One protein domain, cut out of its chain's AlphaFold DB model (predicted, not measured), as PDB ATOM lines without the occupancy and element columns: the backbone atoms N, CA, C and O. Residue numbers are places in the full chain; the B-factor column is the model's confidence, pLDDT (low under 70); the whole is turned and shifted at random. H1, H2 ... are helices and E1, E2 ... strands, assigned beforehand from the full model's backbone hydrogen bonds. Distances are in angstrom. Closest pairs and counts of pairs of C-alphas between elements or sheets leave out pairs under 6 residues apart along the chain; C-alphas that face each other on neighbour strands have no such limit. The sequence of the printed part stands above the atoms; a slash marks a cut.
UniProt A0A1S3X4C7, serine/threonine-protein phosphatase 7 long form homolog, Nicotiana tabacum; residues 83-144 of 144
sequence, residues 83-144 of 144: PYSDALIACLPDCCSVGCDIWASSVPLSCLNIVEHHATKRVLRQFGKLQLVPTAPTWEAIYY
ATOM      1  N   PRO A  83       6.900 -30.867 -17.546       84.50
ATOM      2  CA  PRO A  83       5.890 -30.448 -18.510       84.50
ATOM      3  C   PRO A  83       6.328 -29.167 -19.228       84.50
ATOM      4  O   PRO A  83       7.184 -28.424 -18.739       84.50
ATOM      5  N   TYR A  84       5.739 -28.907 -20.390       85.00
ATOM      6  CA  TYR A  84       5.856 -27.623 -21.060       85.00
ATOM      7  C   TYR A  84       5.236 -26.539 -20.178       85.00
ATOM      8  O   TYR A  84       4.133 -26.708 -19.663       85.00
ATOM      9  N   SER A  85       5.965 -25.442 -19.981       87.00
ATOM     10  CA  SER A  85       5.449 -24.291 -19.247       87.00
ATOM     11  C   SER A  85       4.484 -23.491 -20.116       87.00
ATOM     12  O   SER A  85       4.650 -23.425 -21.336       87.00
ATOM     13  N   ASP A  86       3.531 -22.807 -19.483       86.12
ATOM     14  CA  ASP A  86       2.599 -21.921 -20.190       86.12
ATOM     15  C   ASP A  86       3.341 -20.835 -20.978       86.12
ATOM     16  O   ASP A  86       2.959 -20.506 -22.096       86.12
ATOM     17  N   ALA A  87       4.462 -20.338 -20.444       89.62
ATOM     18  CA  ALA A  87       5.329 -19.390 -21.138       89.62
ATOM     19  C   ALA A  87       5.938 -19.980 -22.421       89.62
ATOM     20  O   ALA A  87       6.002 -19.297 -23.437       89.62
ATOM     21  N   LEU A  88       6.366 -21.248 -22.401       87.06
ATOM     22  CA  LEU A  88       6.885 -21.915 -23.596       87.06
ATOM     23  C   LEU A  88       5.779 -22.122 -24.632       87.06
ATOM     24  O   LEU A  88       6.011 -21.875 -25.811       87.06
ATOM     25  N   ILE A  89       4.589 -22.540 -24.190       85.88
ATOM     26  CA  ILE A  89       3.422 -22.727 -25.061       85.88
ATOM     27  C   ILE A  89       3.010 -21.392 -25.696       85.88
ATOM     28  O   ILE A  89       2.752 -21.345 -26.895       85.88
ATOM     29  N   ALA A  90       3.012 -20.302 -24.925       86.62
ATOM     30  CA  ALA A  90       2.691 -18.958 -25.404       86.62
ATOM     31  C   ALA A  90       3.723 -18.399 -26.401       86.62
ATOM     32  O   ALA A  90       3.383 -17.552 -27.219       86.62
ATOM     33  N   CYS A  91       4.971 -18.872 -26.352       90.19
ATOM     34  CA  CYS A  91       6.029 -18.485 -27.286       90.19
ATOM     35  C   CYS A  91       6.036 -19.302 -28.590       90.19
ATOM     36  O   CYS A  91       6.905 -19.080 -29.438       90.19
ATOM     37  N   LEU A  92       5.134 -20.277 -28.756       87.69
ATOM     38  CA  LEU A  92       5.054 -21.051 -29.991       87.69
ATOM     39  C   LEU A  92       4.574 -20.162 -31.153       87.69
ATOM     40  O   LEU A  92       3.694 -19.328 -30.954       87.69
ATOM     41  N   PRO A  93       5.101 -20.351 -32.378       90.62
ATOM     42  CA  PRO A  93       4.549 -19.701 -33.563       90.62
ATOM     43  C   PRO A  93       3.054 -20.006 -33.727       90.62
ATOM     44  O   PRO A  93       2.627 -21.119 -33.418       90.62
ATOM     45  N   ASP A  94       2.280 -19.077 -34.298       86.75
ATOM     46  CA  ASP A  94       0.829 -19.250 -34.479       86.75
ATOM     47  C   ASP A  94       0.482 -20.550 -35.215       86.75
ATOM     48  O   ASP A  94      -0.423 -21.276 -34.822       86.75
ATOM     49  N   CYS A  95       1.257 -20.919 -36.239       86.12
ATOM     50  CA  CYS A  95       1.043 -22.166 -36.977       86.12
ATOM     51  C   CYS A  95       1.174 -23.432 -36.112       86.12
ATOM     52  O   CYS A  95       0.619 -24.467 -36.468       86.12
ATOM     53  N   CYS A  96       1.893 -23.361 -34.990       82.31
ATOM     54  CA  CYS A  96       2.040 -24.459 -34.044       82.31
ATOM     55  C   CYS A  96       0.899 -24.504 -33.023       82.31
ATOM     56  O   CYS A  96       0.644 -25.579 -32.492       82.31
ATOM     57  N   SER A  97       0.233 -23.377 -32.743       82.62
ATOM     58  CA  SER A  97      -0.884 -23.279 -31.791       82.62
ATOM     59  C   SER A  97      -2.259 -23.508 -32.427       82.62
ATOM     60  O   SER A  97      -3.222 -23.788 -31.707       82.62
ATOM     61  N   VAL A  98      -2.356 -23.469 -33.762       85.25
ATOM     62  CA  VAL A  98      -3.564 -23.884 -34.493       85.25
ATOM     63  C   VAL A  98      -3.941 -25.318 -34.100       85.25
ATOM     64  O   VAL A  98      -3.147 -26.247 -34.244       85.25
ATOM     65  N   GLY A  99      -5.169 -25.504 -33.610       80.94
ATOM     66  CA  GLY A  99      -5.671 -26.818 -33.200       80.94
ATOM     67  C   GLY A  99      -5.187 -27.280 -31.820       80.94
ATOM     68  O   GLY A  99      -5.069 -28.481 -31.577       80.94
ATOM     69  N   CYS A 100      -4.866 -26.365 -30.898       81.31
ATOM     70  CA  CYS A 100      -4.450 -26.739 -29.541       81.31
ATOM     71  C   CYS A 100      -5.510 -27.535 -28.757       81.31
ATOM     72  O   CYS A 100      -5.180 -28.355 -27.895       81.31
ATOM     73  N   ASP A 101      -6.781 -27.365 -29.111       82.75
ATOM     74  CA  ASP A 101      -7.925 -28.124 -28.619       82.75
ATOM     75  C   ASP A 101      -7.854 -29.616 -28.990       82.75
ATOM     76  O   ASP A 101      -8.282 -30.469 -28.206       82.75
ATOM     77  N   ILE A 102      -7.229 -29.954 -30.123       81.88
ATOM     78  CA  ILE A 102      -7.079 -31.335 -30.600       81.88
ATOM     79  C   ILE A 102      -5.726 -31.973 -30.257       81.88
ATOM     80  O   ILE A 102      -5.539 -33.157 -30.532       81.88
ATOM     81  N   TRP A 103      -4.803 -31.273 -29.586       80.81
ATOM     82  CA  TRP A 103      -3.493 -31.830 -29.187       80.81
ATOM     83  C   TRP A 103      -3.585 -33.075 -28.297       80.81
ATOM     84  O   TRP A 103      -2.657 -33.878 -28.239       80.81
ATOM     85  N   ALA A 104      -4.697 -33.240 -27.579       77.12
ATOM     86  CA  ALA A 104      -4.958 -34.413 -26.746       77.12
ATOM     87  C   ALA A 104      -5.887 -35.446 -27.417       77.12
ATOM     88  O   ALA A 104      -6.212 -36.461 -26.800       77.12
ATOM     89  N   SER A 105      -6.320 -35.217 -28.660       81.31
ATOM     90  CA  SER A 105      -7.252 -36.102 -29.371       81.31
ATOM     91  C   SER A 105      -6.599 -37.438 -29.749       81.31
ATOM     92  O   SER A 105      -5.453 -37.492 -30.176       81.31
ATOM     93  N   SER A 106      -7.311 -38.550 -29.557       81.06
ATOM     94  CA  SER A 106      -6.837 -39.890 -29.937       81.06
ATOM     95  C   SER A 106      -7.446 -40.242 -31.291       81.06
ATOM     96  O   SER A 106      -8.552 -40.775 -31.346       81.06
ATOM     97  N   VAL A 107      -6.761 -39.889 -32.379       81.44
ATOM     98  CA  VAL A 107      -7.269 -40.026 -33.755       81.44
ATOM     99  C   VAL A 107      -6.230 -40.681 -34.672       81.44
ATOM    100  O   VAL A 107      -5.031 -40.560 -34.416       81.44
ATOM    101  N   PRO A 108      -6.643 -41.391 -35.735       81.69
ATOM    102  CA  PRO A 108      -5.719 -41.788 -36.790       81.69
ATOM    103  C   PRO A 108      -5.250 -40.552 -37.572       81.69
ATOM    104  O   PRO A 108      -6.059 -39.744 -38.019       81.69
ATOM    105  N   LEU A 109      -3.937 -40.413 -37.739       82.06
ATOM    106  CA  LEU A 109      -3.306 -39.443 -38.627       82.06
ATOM    107  C   LEU A 109      -3.055 -40.115 -39.971       82.06
ATOM    108  O   LEU A 109      -2.458 -41.190 -40.025       82.06
ATOM    109  N   SER A 110      -3.488 -39.476 -41.053       81.88
ATOM    110  CA  SER A 110      -3.178 -39.905 -42.412       81.88
ATOM    111  C   SER A 110      -2.162 -38.954 -43.040       81.88
ATOM    112  O   SER A 110      -2.356 -37.740 -43.093       81.88
ATOM    113  N   CYS A 111      -1.056 -39.511 -43.524       79.50
ATOM    114  CA  CYS A 111      -0.089 -38.806 -44.352       79.50
ATOM    115  C   CYS A 111       0.154 -39.642 -45.609       79.50
ATOM    116  O   CYS A 111       0.853 -40.656 -45.569       79.50
ATOM    117  N   LEU A 112      -0.456 -39.227 -46.722       85.12
ATOM    118  CA  LEU A 112      -0.476 -39.982 -47.979       85.12
ATOM    119  C   LEU A 112      -1.071 -41.390 -47.776       85.12
ATOM    120  O   LEU A 112      -2.239 -41.511 -47.422       85.12
ATOM    121  N   ASN A 113      -0.281 -42.441 -48.000       81.44
ATOM    122  CA  ASN A 113      -0.669 -43.843 -47.829       81.44
ATOM    123  C   ASN A 113      -0.314 -44.412 -46.445       81.44
ATOM    124  O   ASN A 113      -0.468 -45.609 -46.221       81.44
ATOM    125  N   ILE A 114       0.188 -43.582 -45.526       75.19
ATOM    126  CA  ILE A 114       0.540 -44.001 -44.170       75.19
ATOM    127  C   ILE A 114      -0.565 -43.544 -43.226       75.19
ATOM    128  O   ILE A 114      -0.829 -42.346 -43.102       75.19
ATOM    129  N   VAL A 115      -1.188 -44.502 -42.543       77.12
ATOM    130  CA  VAL A 115      -2.116 -44.246 -41.441       77.12
ATOM    131  C   VAL A 115      -1.414 -44.618 -40.139       77.12
ATOM    132  O   VAL A 115      -1.015 -45.764 -39.950       77.12
ATOM    133  N   GLU A 116      -1.250 -43.650 -39.240       79.62
ATOM    134  CA  GLU A 116      -0.612 -43.834 -37.936       79.62
ATOM    135  C   GLU A 116      -1.558 -43.378 -36.825       79.62
ATOM    136  O   GLU A 116      -2.111 -42.282 -36.870       79.62
ATOM    137  N   HIS A 117      -1.762 -44.203 -35.797       78.00
ATOM    138  CA  HIS A 117      -2.615 -43.812 -34.679       78.00
ATOM    139  C   HIS A 117      -1.899 -42.812 -33.762       78.00
ATOM    140  O   HIS A 117      -0.848 -43.117 -33.192       78.00
ATOM    141  N   HIS A 118      -2.493 -41.636 -33.552       76.56
ATOM    142  CA  HIS A 118      -1.949 -40.642 -32.636       76.56
ATOM    143  C   HIS A 118      -2.194 -41.051 -31.181       76.56
ATOM    144  O   HIS A 118      -3.285 -40.899 -30.632       76.56
ATOM    145  N   ALA A 119      -1.159 -41.576 -30.525       75.56
ATOM    146  CA  ALA A 119      -1.239 -42.046 -29.146       75.56
ATOM    147  C   ALA A 119      -1.063 -40.907 -28.117       75.56
ATOM    148  O   ALA A 119      -0.195 -40.983 -27.244       75.56
ATOM    149  N   THR A 120      -1.897 -39.862 -28.179       75.94
ATOM    150  CA  THR A 120      -1.833 -38.678 -27.285       75.94
ATOM    151  C   THR A 120      -1.838 -39.015 -25.808       75.94
ATOM    152  O   THR A 120      -1.154 -38.370 -25.015       75.94
ATOM    153  N   LYS A 121      -2.540 -40.089 -25.436       77.00
ATOM    154  CA  LYS A 121      -2.582 -40.623 -24.071       77.00
ATOM    155  C   LYS A 121      -1.188 -40.905 -23.496       77.00
ATOM    156  O   LYS A 121      -1.050 -40.951 -22.284       77.00
ATOM    157  N   ARG A 122      -0.156 -41.073 -24.333       75.38
ATOM    158  CA  ARG A 122       1.232 -41.341 -23.918       75.38
ATOM    159  C   ARG A 122       2.059 -40.088 -23.616       75.38
ATOM    160  O   ARG A 122       3.154 -40.228 -23.078       75.38
ATOM    161  N   VAL A 123       1.562 -38.895 -23.949       78.56
ATOM    162  CA  VAL A 123       2.295 -37.625 -23.787       78.56
ATOM    163  C   VAL A 123       1.547 -36.595 -22.938       78.56
ATOM    164  O   VAL A 123       2.023 -35.478 -22.772       78.56
ATOM    165  N   LEU A 124       0.405 -36.959 -22.345       82.69
ATOM    166  CA  LEU A 124      -0.425 -36.048 -21.545       82.69
ATOM    167  C   LEU A 124       0.338 -35.388 -20.386       82.69
ATOM    168  O   LEU A 124       0.109 -34.208 -20.115       82.69
ATOM    169  N   ARG A 125       1.306 -36.085 -19.771       81.88
ATOM    170  CA  ARG A 125       2.173 -35.496 -18.732       81.88
ATOM    171  C   ARG A 125       2.966 -34.285 -19.219       81.88
ATOM    172  O   ARG A 125       3.243 -33.405 -18.414       81.88
ATOM    173  N   GLN A 126       3.310 -34.205 -20.507       82.50
ATOM    174  CA  GLN A 126       4.017 -33.045 -21.065       82.50
ATOM    175  C   GLN A 126       3.152 -31.782 -21.058       82.50
ATOM    176  O   GLN A 126       3.688 -30.686 -20.990       82.50
ATOM    177  N   PHE A 127       1.830 -31.927 -21.067       80.25
ATOM    178  CA  PHE A 127       0.875 -30.820 -21.001       80.25
ATOM    179  C   PHE A 127       0.317 -30.615 -19.585       80.25
ATOM    180  O   PHE A 127      -0.752 -30.034 -19.422       80.25
ATOM    181  N   GLY A 128       0.976 -31.173 -18.560       81.25
ATOM    182  CA  GLY A 128       0.506 -31.118 -17.172       81.25
ATOM    183  C   GLY A 128      -0.781 -31.912 -16.908       81.25
ATOM    184  O   GLY A 128      -1.386 -31.768 -15.849       81.25
ATOM    185  N   LYS A 129      -1.219 -32.758 -17.850       82.31
ATOM    186  CA  LYS A 129      -2.446 -33.556 -17.733       82.31
ATOM    187  C   LYS A 129      -2.161 -34.921 -17.103       82.31
ATOM    188  O   LYS A 129      -1.060 -35.468 -17.217       82.31
ATOM    189  N   LEU A 130      -3.185 -35.506 -16.474       83.31
ATOM    190  CA  LEU A 130      -3.108 -36.867 -15.944       83.31
ATOM    191  C   LEU A 130      -2.880 -37.865 -17.087       83.31
ATOM    192  O   LEU A 130      -3.596 -37.861 -18.086       83.31
ATOM    193  N   GLN A 131      -1.906 -38.751 -16.905       82.81
ATOM    194  CA  GLN A 131      -1.598 -39.828 -17.837       82.81
ATOM    195  C   GLN A 131      -1.772 -41.172 -17.141       82.81
ATOM    196  O   GLN A 131      -1.011 -41.503 -16.229       82.81
ATOM    197  N   LEU A 132      -2.764 -41.936 -17.594       82.56
ATOM    198  CA  LEU A 132      -2.958 -43.326 -17.193       82.56
ATOM    199  C   LEU A 132      -1.922 -44.227 -17.876       82.56
ATOM    200  O   LEU A 132      -1.344 -43.851 -18.900       82.56
ATOM    201  N   VAL A 133      -1.702 -45.422 -17.321       80.38
ATOM    202  CA  VAL A 133      -0.827 -46.432 -17.931       80.38
ATOM    203  C   VAL A 133      -1.375 -46.776 -19.323       80.38
ATOM    204  O   VAL A 133      -2.518 -47.230 -19.423       80.38
ATOM    205  N   PRO A 134      -0.615 -46.533 -20.408       72.31
ATOM    206  CA  PRO A 134      -1.087 -46.830 -21.751       72.31
ATOM    207  C   PRO A 134      -1.236 -48.338 -21.951       72.31
ATOM    208  O   PRO A 134      -0.349 -49.105 -21.580       72.31
ATOM    209  N   THR A 135      -2.309 -48.759 -22.615       74.75
ATOM    210  CA  THR A 135      -2.413 -50.118 -23.153       74.75
ATOM    211  C   THR A 135      -1.309 -50.374 -24.177       74.75
ATOM    212  O   THR A 135      -0.826 -49.447 -24.843       74.75
ATOM    213  N   ALA A 136      -0.893 -51.639 -24.299       70.31
ATOM    214  CA  ALA A 136       0.083 -52.055 -25.299       70.31
ATOM    215  C   ALA A 136      -0.350 -51.569 -26.695       70.31
ATOM    216  O   ALA A 136      -1.546 -51.588 -26.995       70.31
ATOM    217  N   PRO A 137       0.585 -51.080 -27.532       63.94
ATOM    218  CA  PRO A 137       0.228 -50.633 -28.868       63.94
ATOM    219  C   PRO A 137      -0.295 -51.833 -29.663       63.94
ATOM    220  O   PRO A 137       0.416 -52.820 -29.847       63.94
ATOM    221  N   THR A 138      -1.539 -51.751 -30.122       59.78
ATOM    222  CA  THR A 138      -2.087 -52.676 -31.108       59.78
ATOM    223  C   THR A 138      -1.544 -52.251 -32.463       59.78
ATOM    224  O   THR A 138      -2.033 -51.306 -33.078       59.78
ATOM    225  N   TRP A 139      -0.470 -52.901 -32.909       56.25
ATOM    226  CA  TRP A 139      -0.019 -52.787 -34.292       56.25
ATOM    227  C   TRP A 139      -1.017 -53.540 -35.169       56.25
ATOM    228  O   TRP A 139      -0.795 -54.691 -35.536       56.25
ATOM    229  N   GLU A 140      -2.157 -52.922 -35.454       47.03
ATOM    230  CA  GLU A 140      -2.997 -53.400 -36.540       47.03
ATOM    231  C   GLU A 140      -2.226 -53.109 -37.823       47.03
ATOM    232  O   GLU A 140      -1.978 -51.955 -38.172       47.03
ATOM    233  N   ALA A 141      -1.748 -54.167 -38.478       43.62
ATOM    234  CA  ALA A 141      -1.242 -54.061 -39.831       43.62
ATOM    235  C   ALA A 141      -2.424 -53.616 -40.691       43.62
ATOM    236  O   ALA A 141      -3.278 -54.421 -41.061       43.62
ATOM    237  N   ILE A 142      -2.515 -52.313 -40.937       45.19
ATOM    238  CA  ILE A 142      -3.491 -51.763 -41.860       45.19
ATOM    239  C   ILE A 142      -2.974 -52.132 -43.252       45.19
ATOM    240  O   ILE A 142      -2.173 -51.413 -43.848       45.19
ATOM    241  N   TYR A 143      -3.342 -53.330 -43.707       36.09
ATOM    242  CA  TYR A 143      -3.144 -53.765 -45.080       36.09
ATOM    243  C   TYR A 143      -4.037 -52.893 -45.968       36.09
ATOM    244  O   TYR A 143      -5.261 -53.027 -45.931       36.09
ATOM    245  N   TYR A 144      -3.418 -52.004 -46.740       41.28
ATOM    246  CA  TYR A 144      -3.996 -51.433 -47.954       41.28
ATOM    247  C   TYR A 144      -3.109 -51.813 -49.133       41.28
ATOM    248  O   TYR A 144      -1.870 -51.684 -48.994       41.28
TER     249      TYR A 144
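What this domain is: This is residues 83 to 144 of the 144 residues of the protein "serine/threonine-protein phosphatase 7 long form homolog" of Nicotiana tabacum (UniProt A0A1S3X4C7). Little regular structure: a flat, loose, open loop of chain has the short helices H1 and H2 at one end and the hairpin E1 and E2 toward the other, with H3 nearest the mean of the C-alphas. A tail without named elements, residues 128 to 144, runs along one border. The 62 printed residues hold H1, H2, E1, E2, H3 in that order, class mixed, with 21 residues in named elements; the radius of gyration is 14.2 A and the spans 43 by 29 by 13 A.

Where its parts are: H1, residues 86 to 90, begins at C-alpha 86 (2.599, -21.921, -20.190). H2 is residues 94 to 97. E1, residues 108 to 111, measures 9.9 A and E2, residues 114 to 117, 10.0 A. H3, residues 124 to 127, ends at C-alpha 127 (0.875, -30.820, -21.001).

How they stand to each other: E1 and E2 are an antiparallel hairpin at 155 degrees; N 109 and O 116 are 2.8 A apart, within hydrogen-bond range. H1 has its O i to N i+4 pair within range; H2 and H3 are too short for one. H1 and H3 are apart.

The domain as a whole: The printed part has no cut. No link is long. Residues 137 to 144 have pLDDT under 70.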